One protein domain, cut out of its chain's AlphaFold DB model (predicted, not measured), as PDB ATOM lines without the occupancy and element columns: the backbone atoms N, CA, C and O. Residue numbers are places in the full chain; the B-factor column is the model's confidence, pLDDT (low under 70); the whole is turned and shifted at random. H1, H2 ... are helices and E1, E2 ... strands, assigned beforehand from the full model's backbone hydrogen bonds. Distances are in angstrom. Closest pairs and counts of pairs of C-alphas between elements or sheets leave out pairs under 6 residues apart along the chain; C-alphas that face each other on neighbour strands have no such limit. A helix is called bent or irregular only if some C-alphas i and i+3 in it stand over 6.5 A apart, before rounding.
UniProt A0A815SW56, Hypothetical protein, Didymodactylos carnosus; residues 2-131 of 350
ATOM      1  N   ASP A   2      58.835 -12.221 -11.803       68.19
ATOM      2  CA  ASP A   2      58.880 -10.760 -11.660       68.19
ATOM      3  C   ASP A   2      57.637 -10.050 -12.199       68.19
ATOM      4  O   ASP A   2      57.029  -9.277 -11.468       68.19
ATOM      5  N   GLY A   3      57.146 -10.418 -13.391       73.81
ATOM      6  CA  GLY A   3      55.926  -9.812 -13.950       73.81
ATOM      7  C   GLY A   3      54.655 -10.043 -13.115       73.81
ATOM      8  O   GLY A   3      53.752  -9.212 -13.103       73.81
ATOM      9  N   ILE A   4      54.584 -11.144 -12.358       73.19
ATOM     10  CA  ILE A   4      53.443 -11.437 -11.472       73.19
ATOM     11  C   ILE A   4      53.577 -10.660 -10.159       73.19
ATOM     12  O   ILE A   4      52.582 -10.163  -9.636       73.19
ATOM     13  N   SER A   5      54.804 -10.510  -9.651       76.81
ATOM     14  CA  SER A   5      55.092  -9.657  -8.493       76.81
ATOM     15  C   SER A   5      54.791  -8.185  -8.793       76.81
ATOM     16  O   SER A   5      54.175  -7.502  -7.977       76.81
ATOM     17  N   GLU A   6      55.145  -7.711  -9.987       80.00
ATOM     18  CA  GLU A   6      54.854  -6.358 -10.460       80.00
ATOM     19  C   GLU A   6      53.345  -6.113 -10.606       80.00
ATOM     20  O   GLU A   6      52.815  -5.165 -10.027       80.00
ATOM     21  N   ALA A   7      52.617  -7.025 -11.261       75.38
ATOM     22  CA  ALA A   7      51.160  -6.938 -11.378       75.38
ATOM     23  C   ALA A   7      50.452  -6.962 -10.006       75.38
ATOM     24  O   ALA A   7      49.483  -6.231  -9.782       75.38
ATOM     25  N   TYR A   8      50.952  -7.765  -9.061       81.00
ATOM     26  CA  TYR A   8      50.437  -7.817  -7.690       81.00
ATOM     27  C   TYR A   8      50.673  -6.500  -6.928       81.00
ATOM     28  O   TYR A   8      49.793  -6.053  -6.185       81.00
ATOM     29  N   LYS A   9      51.835  -5.858  -7.118       82.56
ATOM     30  CA  LYS A   9      52.166  -4.560  -6.507       82.56
ATOM     31  C   LYS A   9      51.315  -3.427  -7.090       82.56
ATOM     32  O   LYS A   9      50.757  -2.659  -6.310       82.56
ATOM     33  N   ASN A  10      51.134  -3.406  -8.411       82.62
ATOM     34  CA  ASN A  10      50.379  -2.377  -9.138       82.62
ATOM     35  C   ASN A  10      48.855  -2.456  -8.937       82.62
ATOM     36  O   ASN A  10      48.133  -1.525  -9.277       82.62
ATOM     37  N   SER A  11      48.344  -3.561  -8.393       81.50
ATOM     38  CA  SER A  11      46.914  -3.731  -8.129       81.50
ATOM     39  C   SER A  11      46.538  -3.184  -6.752       81.50
ATOM     40  O   SER A  11      47.085  -3.638  -5.754       81.50
ATOM     41  N   GLU A  12      45.568  -2.276  -6.657       79.19
ATOM     42  CA  GLU A  12      45.120  -1.725  -5.363       79.19
ATOM     43  C   GLU A  12      44.163  -2.667  -4.619       79.19
ATOM     44  O   GLU A  12      44.259  -2.862  -3.403       79.19
ATOM     45  N   LYS A  13      43.248  -3.307  -5.356       82.75
ATOM     46  CA  LYS A  13      42.174  -4.126  -4.786       82.75
ATOM     47  C   LYS A  13      42.654  -5.533  -4.434       82.75
ATOM     48  O   LYS A  13      43.346  -6.198  -5.209       82.75
ATOM     49  N   TRP A  14      42.207  -6.030  -3.278       80.44
ATOM     50  CA  TRP A  14      42.498  -7.400  -2.846       80.44
ATOM     51  C   TRP A  14      41.915  -8.457  -3.794       80.44
ATOM     52  O   TRP A  14      42.537  -9.492  -3.994       80.44
ATOM     53  N   THR A  15      40.768  -8.201  -4.425       74.62
ATOM     54  CA  THR A  15      40.157  -9.113  -5.406       74.62
ATOM     55  C   THR A  15      41.086  -9.384  -6.590       74.62
ATOM     56  O   THR A  15      41.415 -10.538  -6.850       74.62
ATOM     57  N   THR A  16      41.606  -8.332  -7.217       76.38
ATOM     58  CA  THR A  16      42.557  -8.417  -8.336       76.38
ATOM     59  C   THR A  16      43.894  -9.019  -7.898       76.38
ATOM     60  O   THR A  16      44.444  -9.889  -8.570       76.38
ATOM     61  N   ARG A  17      44.394  -8.650  -6.710       81.44
ATOM     62  CA  ARG A  17      45.588  -9.279  -6.118       81.44
ATOM     63  C   ARG A  17      45.401 -10.780  -5.887       81.44
ATOM     64  O   ARG A  17      46.321 -11.546  -6.151       81.44
ATOM     65  N   LYS A  18      44.226 -11.204  -5.418       83.38
ATOM     66  CA  LYS A  18      43.866 -12.610  -5.197       83.38
ATOM     67  C   LYS A  18      43.793 -13.372  -6.520       83.38
ATOM     68  O   LYS A  18      44.298 -14.488  -6.571       83.38
ATOM     69  N   GLU A  19      43.238 -12.781  -7.577       77.12
ATOM     70  CA  GLU A  19      43.221 -13.369  -8.925       77.12
ATOM     71  C   GLU A  19      44.636 -13.579  -9.467       77.12
ATOM     72  O   GLU A  19      45.000 -14.705  -9.802       77.12
ATOM     73  N   ILE A  20      45.472 -12.537  -9.449       80.19
ATOM     74  CA  ILE A  20      46.873 -12.608  -9.890       80.19
ATOM     75  C   ILE A  20      47.639 -13.671  -9.093       80.19
ATOM     76  O   ILE A  20      48.349 -14.504  -9.660       80.19
ATOM     77  N   LEU A  21      47.458 -13.690  -7.770       83.31
ATOM     78  CA  LEU A  21      48.112 -14.654  -6.891       83.31
ATOM     79  C   LEU A  21      47.595 -16.085  -7.121       83.31
ATOM     80  O   LEU A  21      48.369 -17.036  -7.019       83.31
ATOM     81  N   SER A  22      46.316 -16.253  -7.479       83.94
ATOM     82  CA  SER A  22      45.696 -17.561  -7.736       83.94
ATOM     83  C   SER A  22      46.279 -18.273  -8.961       83.94
ATOM     84  O   SER A  22      46.287 -19.501  -9.004       83.94
ATOM     85  N   ILE A  23      46.868 -17.538  -9.909       80.25
ATOM     86  CA  ILE A  23      47.536 -18.117 -11.088       80.25
ATOM     87  C   ILE A  23      48.767 -18.935 -10.677       80.25
ATOM     88  O   ILE A  23      49.038 -19.999 -11.238       80.25
ATOM     89  N   VAL A  24      49.518 -18.445  -9.687       82.12
ATOM     90  CA  VAL A  24      50.797 -19.039  -9.276       82.12
ATOM     91  C   VAL A  24      50.699 -19.875  -8.015       82.12
ATOM     92  O   VAL A  24      51.398 -20.879  -7.911       82.12
ATOM     93  N   ALA A  25      49.813 -19.522  -7.080       84.69
ATOM     94  CA  ALA A  25      49.715 -20.159  -5.770       84.69
ATOM     95  C   ALA A  25      49.615 -21.701  -5.797       84.69
ATOM     96  O   ALA A  25      50.182 -22.325  -4.898       84.69
ATOM     97  N   PRO A  26      48.978 -22.370  -6.783       81.81
ATOM     98  CA  PRO A  26      48.974 -23.835  -6.868       81.81
ATOM     99  C   PRO A  26      50.338 -24.465  -7.175       81.81
ATOM    100  O   PRO A  26      50.561 -25.615  -6.817       81.81
ATOM    101  N   LYS A  27      51.242 -23.735  -7.839       82.38
ATOM    102  CA  LYS A  27      52.488 -24.281  -8.406       82.38
ATOM    103  C   LYS A  27      53.740 -23.997  -7.577       82.38
ATOM    104  O   LYS A  27      54.784 -24.574  -7.851       82.38
ATOM    105  N   ILE A  28      53.662 -23.099  -6.597       85.25
ATOM    106  CA  ILE A  28      54.827 -22.633  -5.829       85.25
ATOM    107  C   ILE A  28      54.555 -22.590  -4.332       85.25
ATOM    108  O   ILE A  28      53.405 -22.602  -3.901       85.25
ATOM    109  N   SER A  29      55.611 -22.552  -3.520       84.94
ATOM    110  CA  SER A  29      55.507 -22.458  -2.062       84.94
ATOM    111  C   SER A  29      55.286 -21.011  -1.598       84.94
ATOM    112  O   SER A  29      55.689 -20.056  -2.262       84.94
ATOM    113  N   CYS A  30      54.660 -20.840  -0.428       82.06
ATOM    114  CA  CYS A  30      54.415 -19.513   0.150       82.06
ATOM    115  C   CYS A  30      55.732 -18.758   0.413       82.06
ATOM    116  O   CYS A  30      55.845 -17.586   0.062       82.06
ATOM    117  N   LYS A  31      56.752 -19.469   0.919       84.56
ATOM    118  CA  LYS A  31      58.099 -18.928   1.172       84.56
ATOM    119  C   LYS A  31      58.742 -18.352  -0.095       84.56
ATOM    120  O   LYS A  31      59.341 -17.286  -0.040       84.56
ATOM    121  N   LEU A  32      58.567 -19.027  -1.236       83.62
ATOM    122  CA  LEU A  32      59.114 -18.575  -2.515       83.62
ATOM    123  C   LEU A  32      58.404 -17.326  -3.047       83.62
ATOM    124  O   LEU A  32      59.044 -16.522  -3.695       83.62
ATOM    125  N   ILE A  33      57.105 -17.123  -2.800       83.44
ATOM    126  CA  ILE A  33      56.451 -15.855  -3.186       83.44
ATOM    127  C   ILE A  33      56.847 -14.721  -2.244       83.44
ATOM    128  O   ILE A  33      57.020 -13.585  -2.689       83.44
ATOM    129  N   GLN A  34      56.987 -15.011  -0.951       86.38
ATOM    130  CA  GLN A  34      57.341 -14.009   0.050       86.38
ATOM    131  C   GLN A  34      58.697 -13.352  -0.230       86.38
ATOM    132  O   GLN A  34      58.844 -12.166   0.047       86.38
ATOM    133  N   SER A  35      59.645 -14.050  -0.871       85.19
ATOM    134  CA  SER A  35      60.908 -13.436  -1.307       85.19
ATOM    135  C   SER A  35      60.719 -12.340  -2.365       85.19
ATOM    136  O   SER A  35      61.513 -11.408  -2.419       85.19
ATOM    137  N   PHE A  36      59.662 -12.405  -3.183       81.06
ATOM    138  CA  PHE A  36      59.341 -11.379  -4.188       81.06
ATOM    139  C   PHE A  36      58.327 -10.339  -3.682       81.06
ATOM    140  O   PHE A  36      58.234  -9.239  -4.239       81.06
ATOM    141  N   SER A  37      57.551 -10.681  -2.649       80.31
ATOM    142  CA  SER A  37      56.556  -9.814  -2.014       80.31
ATOM    143  C   SER A  37      56.532 -10.036  -0.492       80.31
ATOM    144  O   SER A  37      55.729 -10.833   0.005       80.31
ATOM    145  N   PRO A  38      57.389  -9.327   0.269       76.94
ATOM    146  CA  PRO A  38      57.559  -9.562   1.707       76.94
ATOM    147  C   PRO A  38      56.323  -9.211   2.555       76.94
ATOM    148  O   PRO A  38      56.221  -9.637   3.699       76.94
ATOM    149  N   GLY A  39      55.339  -8.494   1.997       81.50
ATOM    150  CA  GLY A  39      54.069  -8.172   2.665       81.50
ATOM    151  C   GLY A  39      52.957  -9.221   2.503       81.50
ATOM    152  O   GLY A  39      51.817  -8.974   2.907       81.50
ATOM    153  N   LEU A  40      53.223 -10.365   1.860       82.69
ATOM    154  CA  LEU A  40      52.205 -11.390   1.622       82.69
ATOM    155  C   LEU A  40      52.020 -12.311   2.839       82.69
ATOM    156  O   LEU A  40      52.909 -13.081   3.205       82.69
ATOM    157  N   THR A  41      50.817 -12.300   3.417       87.44
ATOM    158  CA  THR A  41      50.457 -13.187   4.531       87.44
ATOM    159  C   THR A  41      50.116 -14.602   4.059       87.44
ATOM    160  O   THR A  41      49.584 -14.804   2.961       87.44
ATOM    161  N   LEU A  42      50.346 -15.592   4.930       85.44
ATOM    162  CA  LEU A  42      49.981 -16.990   4.674       85.44
ATOM    163  C   LEU A  42      48.484 -17.137   4.361       85.44
ATOM    164  O   LEU A  42      48.121 -17.855   3.437       85.44
ATOM    165  N   TYR A  43      47.627 -16.393   5.067       87.56
ATOM    166  CA  TYR A  43      46.180 -16.371   4.838       87.56
ATOM    167  C   TYR A  43      45.805 -15.918   3.419       87.56
ATOM    168  O   TYR A  43      44.958 -16.520   2.761       87.56
ATOM    169  N   ARG A  44      46.452 -14.863   2.910       86.44
ATOM    170  CA  ARG A  44      46.221 -14.368   1.544       86.44
ATOM    171  C   ARG A  44      46.663 -15.389   0.500       86.44
ATOM    172  O   ARG A  44      45.967 -15.599  -0.493       86.44
ATOM    173  N   PHE A  45      47.776 -16.063   0.761       88.38
ATOM    174  CA  PHE A  45      48.297 -17.125  -0.088       88.38
ATOM    175  C   PHE A  45      47.385 -18.364  -0.123       88.38
ATOM    176  O   PHE A  45      47.050 -18.848  -1.205       88.38
ATOM    177  N   THR A  46      46.926 -18.856   1.032       85.81
ATOM    178  CA  THR A  46      46.005 -20.002   1.101       85.81
ATOM    179  C   THR A  46      44.642 -19.666   0.503       85.81
ATOM    180  O   THR A  46      44.086 -20.478  -0.231       85.81
ATOM    181  N   THR A  47      44.144 -18.445   0.714       85.31
ATOM    182  CA  THR A  47      42.893 -17.962   0.110       85.31
ATOM    183  C   THR A  47      42.989 -17.878  -1.414       85.31
ATOM    184  O   THR A  47      42.058 -18.283  -2.104       85.31
ATOM    185  N   ALA A  48      44.113 -17.413  -1.966       84.62
ATOM    186  CA  ALA A  48      44.329 -17.400  -3.413       84.62
ATOM    187  C   ALA A  48      44.512 -18.808  -3.997       84.62
ATOM    188  O   ALA A  48      44.020 -19.088  -5.087       84.62
ATOM    189  N   ARG A  49      45.170 -19.719  -3.269       83.88
ATOM    190  CA  ARG A  49      45.286 -21.132  -3.663       83.88
ATOM    191  C   ARG A  49      43.921 -21.822  -3.686       83.88
ATOM    192  O   ARG A  49      43.625 -22.543  -4.633       83.88
ATOM    193  N   ARG A  50      43.083 -21.563  -2.682       80.12
ATOM    194  CA  ARG A  50      41.699 -22.039  -2.627       80.12
ATOM    195  C   ARG A  50      40.865 -21.459  -3.772       80.12
ATOM    196  O   ARG A  50      40.228 -22.211  -4.493       80.12
ATOM    197  N   HIS A  51      40.991 -20.161  -4.038       77.69
ATOM    198  CA  HIS A  51      40.346 -19.504  -5.177       77.69
ATOM    199  C   HIS A  51      40.762 -20.099  -6.535       77.69
ATOM    200  O   HIS A  51      39.934 -20.255  -7.428       77.69
ATOM    201  N   ALA A  52      42.037 -20.465  -6.700       74.38
ATOM    202  CA  ALA A  52      42.527 -21.128  -7.909       74.38
ATOM    203  C   ALA A  52      41.893 -22.512  -8.115       74.38
ATOM    204  O   ALA A  52      41.568 -22.887  -9.242       74.38
ATOM    205  N   LEU A  53      41.737 -23.260  -7.018       69.69
ATOM    206  CA  LEU A  53      41.119 -24.582  -7.004       69.69
ATOM    207  C   LEU A  53      39.621 -24.496  -7.326       69.69
ATOM    208  O   LEU A  53      39.129 -25.289  -8.122       69.69
ATOM    209  N   GLU A  54      38.934 -23.521  -6.731       66.81
ATOM    210  CA  GLU A  54      37.490 -23.323  -6.847       66.81
ATOM    211  C   GLU A  54      37.109 -22.716  -8.206       66.81
ATOM    212  O   GLU A  54      36.315 -23.306  -8.922       66.81
ATOM    213  N   TYR A  55      37.692 -21.588  -8.627       64.38
ATOM    214  CA  TYR A  55      37.206 -20.824  -9.791       64.38
ATOM    215  C   TYR A  55      38.029 -21.046 -11.067       64.38
ATOM    216  O   TYR A  55      37.481 -21.123 -12.167       64.38
ATOM    217  N   GLY A  56      39.354 -21.178 -10.941       59.62
ATOM    218  CA  GLY A  56      40.261 -21.288 -12.091       59.62
ATOM    219  C   GLY A  56      40.136 -22.612 -12.853       59.62
ATOM    220  O   GLY A  56      40.367 -22.660 -14.062       59.62
ATOM    221  N   ARG A  57      39.742 -23.690 -12.161       60.50
ATOM    222  CA  ARG A  57      39.490 -24.996 -12.782       60.50
ATOM    223  C   ARG A  57      38.166 -25.044 -13.537       60.50
ATOM    224  O   ARG A  57      38.162 -25.593 -14.628       60.50
ATOM    225  N   GLN A  58      37.088 -24.458 -13.015       63.38
ATOM    226  CA  GLN A  58      35.742 -24.614 -13.586       63.38
ATOM    227  C   GLN A  58      35.626 -24.018 -14.994       63.38
ATOM    228  O   GLN A  58      35.282 -24.726 -15.936       63.38
ATOM    229  N   VAL A  59      36.013 -22.750 -15.168       65.69
ATOM    230  CA  VAL A  59      35.953 -22.070 -16.476       65.69
ATOM    231  C   VAL A  59      36.883 -22.737 -17.487       65.69
ATOM    232  O   VAL A  59      36.499 -22.987 -18.627       65.69
ATOM    233  N   LYS A  60      38.115 -23.058 -17.068       67.19
ATOM    234  CA  LYS A  60      39.099 -23.701 -17.942       67.19
ATOM    235  C   LYS A  60      38.646 -25.101 -18.364       67.19
ATOM    236  O   LYS A  60      38.803 -25.451 -19.525       67.19
ATOM    237  N   HIS A  61      38.106 -25.890 -17.439       67.75
ATOM    238  CA  HIS A  61      37.649 -27.250 -17.716       67.75
ATOM    239  C   HIS A  61      36.395 -27.262 -18.593       67.75
ATOM    240  O   HIS A  61      36.300 -28.088 -19.491       67.75
ATOM    241  N   PHE A  62      35.488 -26.300 -18.399       76.44
ATOM    242  CA  PHE A  62      34.321 -26.134 -19.255       76.44
ATOM    243  C   PHE A  62      34.720 -25.745 -20.684       76.44
ATOM    244  O   PHE A  62      34.385 -26.456 -21.626       76.44
ATOM    245  N   ILE A  63      35.505 -24.673 -20.859       74.00
ATOM    246  CA  ILE A  63      35.885 -24.173 -22.193       74.00
ATOM    247  C   ILE A  63      36.730 -25.194 -22.964       74.00
ATOM    248  O   ILE A  63      36.588 -25.285 -24.178       74.00
ATOM    249  N   LEU A  64      37.582 -25.964 -22.281       71.06
ATOM    250  CA  LEU A  64      38.399 -27.024 -22.886       71.06
ATOM    251  C   LEU A  64      37.688 -28.386 -22.944       71.06
ATOM    252  O   LEU A  64      38.317 -29.380 -23.295       71.06
ATOM    253  N   SER A  65      36.405 -28.464 -22.583       74.25
ATOM    254  CA  SER A  65      35.644 -29.709 -22.686       74.25
ATOM    255  C   SER A  65      35.583 -30.172 -24.149       74.25
ATOM    256  O   SER A  65      35.356 -29.328 -25.022       74.25
ATOM    257  N   PRO A  66      35.668 -31.489 -24.431       70.06
ATOM    258  CA  PRO A  66      35.535 -32.052 -25.782       70.06
ATOM    259  C   PRO A  66      34.250 -31.638 -26.517       70.06
ATOM    260  O   PRO A  66      34.176 -31.657 -27.744       70.06
ATOM    261  N   HIS A  67      33.218 -31.260 -25.758       70.94
ATOM    262  CA  HIS A  67      31.930 -30.802 -26.276       70.94
ATOM    263  C   HIS A  67      32.019 -29.390 -26.877       70.94
ATOM    264  O   HIS A  67      31.294 -29.064 -27.814       70.94
ATOM    265  N   ILE A  68      32.920 -28.556 -26.352       74.06
ATOM    266  CA  ILE A  68      33.096 -27.154 -26.749       74.06
ATOM    267  C   ILE A  68      34.288 -27.004 -27.688       74.06
ATOM    268  O   ILE A  68      34.229 -26.239 -28.657       74.06
ATOM    269  N   CYS A  69      35.353 -27.752 -27.416       70.62
ATOM    270  CA  CYS A  69      36.610 -27.700 -28.133       70.62
ATOM    271  C   CYS A  69      37.015 -29.078 -28.658       70.62
ATOM    272  O   CYS A  69      36.944 -30.064 -27.935       70.62
ATOM    273  N   THR A  70      37.494 -29.133 -29.898       65.88
ATOM    274  CA  THR A  70      38.246 -30.284 -30.410       65.88
ATOM    275  C   THR A  70      39.719 -29.918 -30.498       65.88
ATOM    276  O   THR A  70      40.087 -28.890 -31.077       65.88
ATOM    277  N   ASP A  71      40.563 -30.755 -29.901       59.34
ATOM    278  CA  ASP A  71      42.009 -30.624 -30.025       59.34
ATOM    279  C   ASP A  71      42.420 -31.004 -31.452       59.34
ATOM    280  O   ASP A  71      42.109 -32.090 -31.947       59.34
ATOM    281  N   LEU A  72      43.104 -30.089 -32.140       56.12
ATOM    282  CA  LEU A  72      43.808 -30.408 -33.378       56.12
ATOM    283  C   LEU A  72      45.101 -31.157 -33.028       56.12
ATOM    284  O   LEU A  72      45.824 -30.718 -32.134       56.12
ATOM    285  N   PRO A  73      45.482 -32.196 -33.787       48.91
ATOM    286  CA  PRO A  73      46.791 -32.821 -33.637       48.91
ATOM    287  C   PRO A  73      47.948 -31.950 -34.159       48.91
ATOM    288  O   PRO A  73      49.099 -32.353 -34.022       48.91
ATOM    289  N   PHE A  74      47.688 -30.791 -34.785       49.59
ATOM    290  CA  PHE A  74      48.736 -30.014 -35.454       49.59
ATOM    291  C   PHE A  74      48.501 -28.494 -35.430       49.59
ATOM    292  O   PHE A  74      47.491 -27.998 -35.933       49.59
ATOM    293  N   GLY A  75      49.484 -27.758 -34.894       56.25
ATOM    294  CA  GLY A  75      49.572 -26.295 -34.911       56.25
ATOM    295  C   GLY A  75      49.660 -25.669 -33.515       56.25
ATOM    296  O   GLY A  75      48.756 -25.825 -32.700       56.25
ATOM    297  N   GLU A  76      50.733 -24.917 -33.262       63.56
ATOM    298  CA  GLU A  76      50.948 -24.151 -32.027       63.56
ATOM    299  C   GLU A  76      51.015 -22.652 -32.343       63.56
ATOM    300  O   GLU A  76      51.693 -22.228 -33.282       63.56
ATOM    301  N   GLN A  77      50.330 -21.831 -31.551       62.84
ATOM    302  CA  GLN A  77      50.442 -20.380 -31.607       62.84
ATOM    303  C   GLN A  77      51.481 -19.887 -30.594       62.84
ATOM    304  O   GLN A  77      51.434 -20.215 -29.408       62.84
ATOM    305  N   ARG A  78      52.392 -19.026 -31.062       68.88
ATOM    306  CA  ARG A  78      53.404 -18.360 -30.236       68.88
ATOM    307  C   ARG A  78      52.821 -17.078 -29.637       68.88
ATOM    308  O   ARG A  78      52.537 -16.116 -30.349       68.88
ATOM    309  N   LEU A  79      52.637 -17.060 -28.323       62.03
ATOM    310  CA  LEU A  79      52.227 -15.889 -27.553       62.03
ATOM    311  C   LEU A  79      53.464 -15.222 -26.951       62.03
ATOM    312  O   LEU A  79      54.161 -15.816 -26.130       62.03
ATOM    313  N   ARG A  80      53.724 -13.968 -27.336       70.12
ATOM    314  CA  ARG A  80      54.723 -13.121 -26.670       70.12
ATOM    315  C   ARG A  80      54.048 -12.341 -25.556       70.12
ATOM    316  O   ARG A  80      53.173 -11.516 -25.811       70.12
ATOM    317  N   LEU A  81      54.451 -12.614 -24.322       69.31
ATOM    318  CA  LEU A  81      54.049 -11.820 -23.167       69.31
ATOM    319  C   LEU A  81      54.755 -10.456 -23.209       69.31
ATOM    320  O   LEU A  81      55.842 -10.326 -23.773       69.31
ATOM    321  N   SER A  82      54.184  -9.449 -22.545       60.06
ATOM    322  CA  SER A  82      54.818  -8.130 -22.356       60.06
ATOM    323  C   SER A  82      56.177  -8.205 -21.647       60.06
ATOM    324  O   SER A  82      56.970  -7.275 -21.727       60.06
ATOM    325  N   THR A  83      56.465  -9.331 -20.994       71.62
ATOM    326  CA  THR A  83      57.739  -9.656 -20.346       71.62
ATOM    327  C   THR A  83      58.813 -10.175 -21.310       71.62
ATOM    328  O   THR A  83      59.904 -10.518 -20.867       71.62
ATOM    329  N   GLY A  84      58.514 -10.309 -22.607       71.19
ATOM    330  CA  GLY A  84      59.425 -10.861 -23.617       71.19
ATOM    331  C   GLY A  84      59.503 -12.393 -23.646       71.19
ATOM    332  O   GLY A  84      60.144 -12.946 -24.536       71.19
ATOM    333  N   VAL A  85      58.827 -13.078 -22.716       72.62
ATOM    334  CA  VAL A  85      58.756 -14.545 -22.660       72.62
ATOM    335  C   VAL A  85      57.775 -15.069 -23.705       72.62
ATOM    336  O   VAL A  85      56.680 -14.530 -23.883       72.62
ATOM    337  N   GLU A  86      58.172 -16.150 -24.367       67.56
ATOM    338  CA  GLU A  86      57.397 -16.811 -25.410       67.56
ATOM    339  C   GLU A  86      56.741 -18.081 -24.887       67.56
ATOM    340  O   GLU A  86      57.396 -18.949 -24.313       67.56
ATOM    341  N   LEU A  87      55.427 -18.170 -25.078       66.44
ATOM    342  CA  LEU A  87      54.610 -19.317 -24.713       66.44
ATOM    343  C   LEU A  87      54.022 -19.942 -25.971       66.44
ATOM    344  O   LEU A  87      53.476 -19.237 -26.817       66.44
ATOM    345  N   TYR A  88      54.096 -21.262 -26.059       61.91
ATOM    346  CA  TYR A  88      53.471 -22.036 -27.124       61.91
ATOM    347  C   TYR A  88      52.136 -22.565 -26.609       61.91
ATOM    348  O   TYR A  88      52.080 -23.227 -25.570       61.91
ATOM    349  N   VAL A  89      51.049 -22.199 -27.287       64.19
ATOM    350  CA  VAL A  89      49.691 -22.643 -26.959       64.19
ATOM    351  C   VAL A  89      49.156 -23.451 -28.137       64.19
ATOM    352  O   VAL A  89      49.182 -22.942 -29.257       64.19
ATOM    353  N   PRO A  90      48.681 -24.688 -27.923       60.00
ATOM    354  CA  PRO A  90      48.105 -25.489 -28.995       60.00
ATOM    355  C   PRO A  90      46.865 -24.804 -29.576       60.00
ATOM    356  O   PRO A  90      46.072 -24.200 -28.849       60.00
ATOM    357  N   ASN A  91      46.697 -24.897 -30.894       64.44
ATOM    358  CA  ASN A  91      45.526 -24.359 -31.573       64.44
ATOM    359  C   ASN A  91      44.301 -25.215 -31.245       64.44
ATOM    360  O   ASN A  91      44.175 -26.352 -31.695       64.44
ATOM    361  N   THR A  92      43.381 -24.651 -30.472       62.06
ATOM    362  CA  THR A  92      42.117 -25.306 -30.138       62.06
ATOM    363  C   THR A  92      41.021 -24.854 -31.107       62.06
ATOM    364  O   THR A  92      40.796 -23.650 -31.280       62.06
ATOM    365  N   ILE A  93      40.307 -25.802 -31.725       66.75
ATOM    366  CA  ILE A  93      39.100 -25.495 -32.505       66.75
ATOM    367  C   ILE A  93      37.923 -25.444 -31.547       66.75
ATOM    368  O   ILE A  93      37.653 -26.415 -30.848       66.75
ATOM    369  N   ARG A  94      37.165 -24.347 -31.576       73.00
ATOM    370  CA  ARG A  94      35.838 -24.311 -30.959       73.00
ATOM    371  C   ARG A  94      34.803 -24.820 -31.942       73.00
ATOM    372  O   ARG A  94      34.695 -24.299 -33.050       73.00
ATOM    373  N   ASN A  95      34.016 -25.790 -31.502       69.56
ATOM    374  CA  ASN A  95      32.894 -26.324 -32.269       69.56
ATOM    375  C   ASN A  95      31.637 -25.450 -32.133       69.56
ATOM    376  O   ASN A  95      30.685 -25.613 -32.890       69.56
ATOM    377  N   ILE A  96      31.629 -24.527 -31.165       76.69
ATOM    378  CA  ILE A  96      30.460 -23.740 -30.764       76.69
ATOM    379  C   ILE A  96      30.781 -22.240 -30.853       76.69
ATOM    380  O   ILE A  96      31.892 -21.798 -30.549       76.69
ATOM    381  N   ILE A  97      29.791 -21.446 -31.272       80.75
ATOM    382  CA  ILE A  97      29.885 -19.981 -31.352       80.75
ATOM    383  C   ILE A  97      30.100 -19.393 -29.940       80.75
ATOM    384  O   ILE A  97      29.427 -19.830 -29.006       80.75
ATOM    385  N   PRO A  98      30.970 -18.374 -29.755       80.88
ATOM    386  CA  PRO A  98      31.276 -17.804 -28.440       80.88
ATOM    387  C   PRO A  98      30.067 -17.372 -27.602       80.88
ATOM    388  O   PRO A  98      30.075 -17.589 -26.397       80.88
ATOM    389  N   SER A  99      29.026 -16.804 -28.217       83.81
ATOM    390  CA  SER A  99      27.783 -16.451 -27.514       83.81
ATOM    391  C   SER A  99      27.094 -17.681 -26.924       83.81
ATOM    392  O   SER A  99      26.728 -17.687 -25.757       83.81
ATOM    393  N   ARG A 100      27.004 -18.766 -27.698       85.06
ATOM    394  CA  ARG A 100      26.344 -19.998 -27.268       85.06
ATOM    395  C   ARG A 100      27.128 -20.746 -26.188       85.06
ATOM    396  O   ARG A 100      26.524 -21.366 -25.323       85.06
ATOM    397  N   ILE A 101      28.460 -20.645 -26.204       84.75
ATOM    398  CA  ILE A 101      29.322 -21.158 -25.123       84.75
ATOM    399  C   ILE A 101      29.004 -20.453 -23.802       84.75
ATOM    400  O   ILE A 101      28.998 -21.088 -22.752       84.75
ATOM    401  N   VAL A 102      28.753 -19.142 -23.850       86.62
ATOM    402  CA  VAL A 102      28.394 -18.359 -22.662       86.62
ATOM    403  C   VAL A 102      27.039 -18.797 -22.111       86.62
ATOM    404  O   VAL A 102      26.944 -19.017 -20.907       86.62
ATOM    405  N   ASP A 103      26.037 -19.007 -22.967       87.12
ATOM    406  CA  ASP A 103      24.726 -19.523 -22.541       87.12
ATOM    407  C   ASP A 103      24.860 -20.891 -21.848       87.12
ATOM    408  O   ASP A 103      24.417 -21.070 -20.716       87.12
ATOM    409  N   GLN A 104      25.566 -21.831 -22.489       86.94
ATOM    410  CA  GLN A 104      25.794 -23.174 -21.943       86.94
ATOM    411  C   GLN A 104      26.597 -23.152 -20.639       86.94
ATOM    412  O   GLN A 104      26.426 -24.020 -19.788       86.94
ATOM    413  N   TYR A 105      27.489 -22.175 -20.461       86.00
ATOM    414  CA  TYR A 105      28.240 -22.017 -19.218       86.00
ATOM    415  C   TYR A 105      27.328 -21.630 -18.051       86.00
ATOM    416  O   TYR A 105      27.511 -22.125 -16.938       86.00
ATOM    417  N   PHE A 106      26.346 -20.758 -18.294       86.44
ATOM    418  CA  PHE A 106      25.373 -20.386 -17.270       86.44
ATOM    419  C   PHE A 106      24.494 -21.572 -16.874       86.44
ATOM    420  O   PHE A 106      24.312 -21.803 -15.681       86.44
ATOM    421  N   GLU A 107      24.027 -22.351 -17.851       86.56
ATOM    422  CA  GLU A 107      23.283 -23.596 -17.612       86.56
ATOM    423  C   GLU A 107      24.134 -24.601 -16.814       86.56
ATOM    424  O   GLU A 107      23.713 -25.085 -15.764       86.56
ATOM    425  N   TYR A 108      25.386 -24.817 -17.225       83.38
ATOM    426  CA  TYR A 108      26.322 -25.713 -16.544       83.38
ATOM    427  C   TYR A 108      26.565 -25.330 -15.078       83.38
ATOM    428  O   TYR A 108      26.648 -26.211 -14.219       83.38
ATOM    429  N   ILE A 109      26.687 -24.034 -14.768       79.81
ATOM    430  CA  ILE A 109      26.843 -23.568 -13.383       79.81
ATOM    431  C   ILE A 109      25.549 -23.711 -12.592       79.81
ATOM    432  O   ILE A 109      25.611 -24.115 -11.431       79.81
ATOM    433  N   ALA A 110      24.401 -23.415 -13.204       81.88
ATOM    434  CA  ALA A 110      23.106 -23.581 -12.556       81.88
ATOM    435  C   ALA A 110      22.873 -25.041 -12.128       81.88
ATOM    436  O   ALA A 110      22.379 -25.280 -11.028       81.88
ATOM    437  N   GLU A 111      23.290 -26.002 -12.953       82.19
ATOM    438  CA  GLU A 111      23.148 -27.434 -12.670       82.19
ATOM    439  C   GLU A 111      24.205 -27.969 -11.695       82.19
ATOM    440  O   GLU A 111      23.877 -28.700 -10.762       82.19
ATOM    441  N   ASN A 112      25.479 -27.621 -11.893       73.56
ATOM    442  CA  ASN A 112      26.574 -28.268 -11.164       73.56
ATOM    443  C   ASN A 112      26.993 -27.530  -9.890       73.56
ATOM    444  O   ASN A 112      27.579 -28.148  -9.005       73.56
ATOM    445  N   ASN A 113      26.744 -26.218  -9.786       67.12
ATOM    446  CA  ASN A 113      27.204 -25.388  -8.667       67.12
ATOM    447  C   ASN A 113      26.243 -24.214  -8.358       67.12
ATOM    448  O   ASN A 113      26.649 -23.050  -8.435       67.12
ATOM    449  N   PRO A 114      24.996 -24.482  -7.919       64.56
ATOM    450  CA  PRO A 114      23.971 -23.452  -7.691       64.56
ATOM    451  C   PRO A 114      24.299 -22.445  -6.570       64.56
ATOM    452  O   PRO A 114      23.650 -21.409  -6.458       64.56
ATOM    453  N   GLY A 115      25.310 -22.715  -5.737       64.69
ATOM    454  CA  GLY A 115      25.749 -21.820  -4.658       64.69
ATOM    455  C   GLY A 115      26.752 -20.736  -5.074       64.69
ATOM    456  O   GLY A 115      27.150 -19.934  -4.228       64.69
ATOM    457  N   PHE A 116      27.194 -20.707  -6.337       60.53
ATOM    458  CA  PHE A 116      28.268 -19.820  -6.781       60.53
ATOM    459  C   PHE A 116      27.836 -18.908  -7.936       60.53
ATOM    460  O   PHE A 116      27.363 -19.398  -8.960       60.53
ATOM    461  N   PRO A 117      28.044 -17.582  -7.823       68.88
ATOM    462  CA  PRO A 117      27.719 -16.667  -8.904       68.88
ATOM    463  C   PRO A 117      28.668 -16.891 -10.099       68.88
ATOM    464  O   PRO A 117      29.893 -16.913  -9.916       68.88
ATOM    465  N   PRO A 118      28.132 -17.047 -11.322       74.56
ATOM    466  CA  PRO A 118      28.928 -17.238 -12.527       74.56
ATOM    467  C   PRO A 118      29.720 -15.975 -12.892       74.56
ATOM    468  O   PRO A 118      29.392 -14.857 -12.485       74.56
ATOM    469  N   LEU A 119      30.768 -16.138 -13.709       76.44
ATOM    470  CA  LEU A 119      31.451 -14.998 -14.322       76.44
ATOM    471  C   LEU A 119      30.476 -14.237 -15.229       76.44
ATOM    472  O   LEU A 119      29.661 -14.836 -15.925       76.44
ATOM    473  N   GLY A 120      30.609 -12.910 -15.257       79.81
ATOM    474  CA  GLY A 120      29.799 -12.072 -16.134       79.81
ATOM    475  C   GLY A 120      29.999 -12.417 -17.620       79.81
ATOM    476  O   GLY A 120      31.113 -12.779 -18.022       79.81
ATOM    477  N   PRO A 121      28.959 -12.248 -18.458       79.56
ATOM    478  CA  PRO A 121      29.000 -12.614 -19.876       79.56
ATOM    479  C   PRO A 121      30.109 -11.870 -20.631       79.56
ATOM    480  O   PRO A 121      30.809 -12.453 -21.456       79.56
ATOM    481  N   THR A 122      30.355 -10.604 -20.289       76.00
ATOM    482  CA  THR A 122      31.430  -9.785 -20.869       76.00
ATOM    483  C   THR A 122      32.821 -10.324 -20.534       76.00
ATOM    484  O   THR A 122      33.710 -10.319 -21.383       76.00
ATOM    485  N   SER A 123      33.014 -10.825 -19.311       76.25
ATOM    486  CA  SER A 123      34.280 -11.418 -18.868       76.25
ATOM    487  C   SER A 123      34.545 -12.747 -19.570       76.25
ATOM    488  O   SER A 123      35.668 -12.993 -20.010       76.25
ATOM    489  N   LEU A 124      33.509 -13.572 -19.743       81.25
ATOM    490  CA  LEU A 124      33.595 -14.819 -20.506       81.25
ATOM    491  C   LEU A 124      33.894 -14.551 -21.982       81.25
ATOM    492  O   LEU A 124      34.800 -15.165 -22.534       81.25
ATOM    493  N   LEU A 125      33.211 -13.590 -22.610       80.62
ATOM    494  CA  LEU A 125      33.484 -13.189 -23.994       80.62
ATOM    495  C   LEU A 125      34.900 -12.632 -24.164       80.62
ATOM    496  O   LEU A 125      35.567 -12.956 -25.142       80.62
ATOM    497  N   SER A 126      35.389 -11.842 -23.205       77.00
ATOM    498  CA  SER A 126      36.767 -11.337 -23.203       77.00
ATOM    499  C   SER A 126      37.793 -12.474 -23.114       77.00
ATOM    500  O   SER A 126      38.790 -12.487 -23.841       77.00
ATOM    501  N   LEU A 127      37.517 -13.484 -22.285       75.69
ATOM    502  CA  LEU A 127      38.349 -14.679 -22.157       75.69
ATOM    503  C   LEU A 127      38.312 -15.520 -23.443       75.69
ATOM    504  O   LEU A 127      39.361 -15.913 -23.955       75.69
ATOM    505  N   LEU A 128      37.128 -15.716 -24.028       77.38
ATOM    506  CA  LEU A 128      36.960 -16.398 -25.309       77.38
ATOM    507  C   LEU A 128      37.665 -15.648 -26.451       77.38
ATOM    508  O   LEU A 128      38.251 -16.296 -27.317       77.38
ATOM    509  N   ASN A 129      37.669 -14.314 -26.443       75.50
ATOM    510  CA  ASN A 129      38.411 -13.495 -27.407       75.50
ATOM    511  C   ASN A 129      39.926 -13.549 -27.196       75.50
ATOM    512  O   ASN A 129      40.675 -13.502 -28.169       75.50
ATOM    513  N   SER A 130      40.383 -13.638 -25.948       66.88
ATOM    514  CA  SER A 130      41.808 -13.765 -25.620       66.88
ATOM    515  C   SER A 130      42.356 -15.122 -26.066       66.88
ATOM    516  O   SER A 130      43.459 -15.213 -26.599       66.88
ATOM    517  N   CYS A 131      41.554 -16.176 -25.922       65.00
ATOM    518  CA  CYS A 131      41.825 -17.498 -26.471       65.00
ATOM    519  C   CYS A 131      41.236 -17.608 -27.886       65.00
ATOM    520  O   CYS A 131      40.253 -18.323 -28.080       65.00
TER     521      CYS A 131
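What this domain is: This is residues 2 to 131 of the 350 residues of the protein "Hypothetical protein" of Didymodactylos carnosus (UniProt A0A815SW56). One long helix, H4, is a beam between two groups: the helical hairpin H1 and H2 packs on it toward its first residues, with short H3 near that end, and the helix pair H5 and H6 lies toward its other end. From that other end a two-stranded hairpin, E1 and E2, sharply bent in E1, folds back and stays clear of H1, H2 and H3. The printed part has 130 residues, with six named helices and two named strands in the order H1 H2 H3 H4 E1 E2 H5 H6; the sheet E1 - E2 is antiparallel and the class is mixed, helices and strands. It is only just compact, close to loose, with a radius of gyration of the C-alphas of 16.6 A and spans of 45 by 38 by 23 A.

Where its parts are: H1, residues 2 to 10, begins at C-alpha 2 (58.880, -10.760, -11.660) and is 12.2 A long. H2 is residues 14 to 24, 15.7 A, and H3 is residues 30 to 34. H4, residues 42 to 63, runs 31.2 A from C-alpha 42 at (49.981, -16.990, 4.674). E1, residues 69 to 80, is 23.3 A long and bends by 102 degrees at residue 73; E2, residues 86 to 94, is 23.5 A. H5 is residues 98 to 112, 20.7 A. H6, residues 121 to 130, is 14.1 A and ends at C-alpha 130 (41.808, -13.765, -25.620).

How they stand to each other: H1 and H2 form a helical hairpin and touch, with the C-alphas of Tyr 8 and Arg 17 closest at 5.3 A, at a shallow tilt of 9 degrees, opposite ways. H2 touches H4, closest at the C-alphas of Ser 22 and Ala 48, 4.5 A, only just about perpendicular at 72 degrees. H3 is close to H4 but not clearly touching, closest at the C-alphas of Cys 30 and Phe 45, 6.6 A. E1 and E2, a hairpin, are antiparallel at 149 degrees; N 77 and O 89, at 2.8 A, and N 70 and O 93, at 2.9 A, are within hydrogen-bond range. H5 touches H6 with residues 98 to 102 alone, closest at the C-alphas of Val 102 and Pro 121, 6.4 A, at a steep tilt of 57 degrees, opposite ways. H4 and H6 are near each other. Every O i to N i+4 pair is within hydrogen-bond range in H1, H3, H5 and H6, against 6 of 7 in H2 and 14 of 18 in H4.

The domain as a whole: The two C-alphas farthest apart, those of Pro 38 and Asn 95, are 45.2 A from each other. The printed part has no cut, and no link is long. The mean pLDDT of the printed part is 75.3, with 38 residues under 70, among them residues 53 to 61, 70 to 79 and 86 to 93.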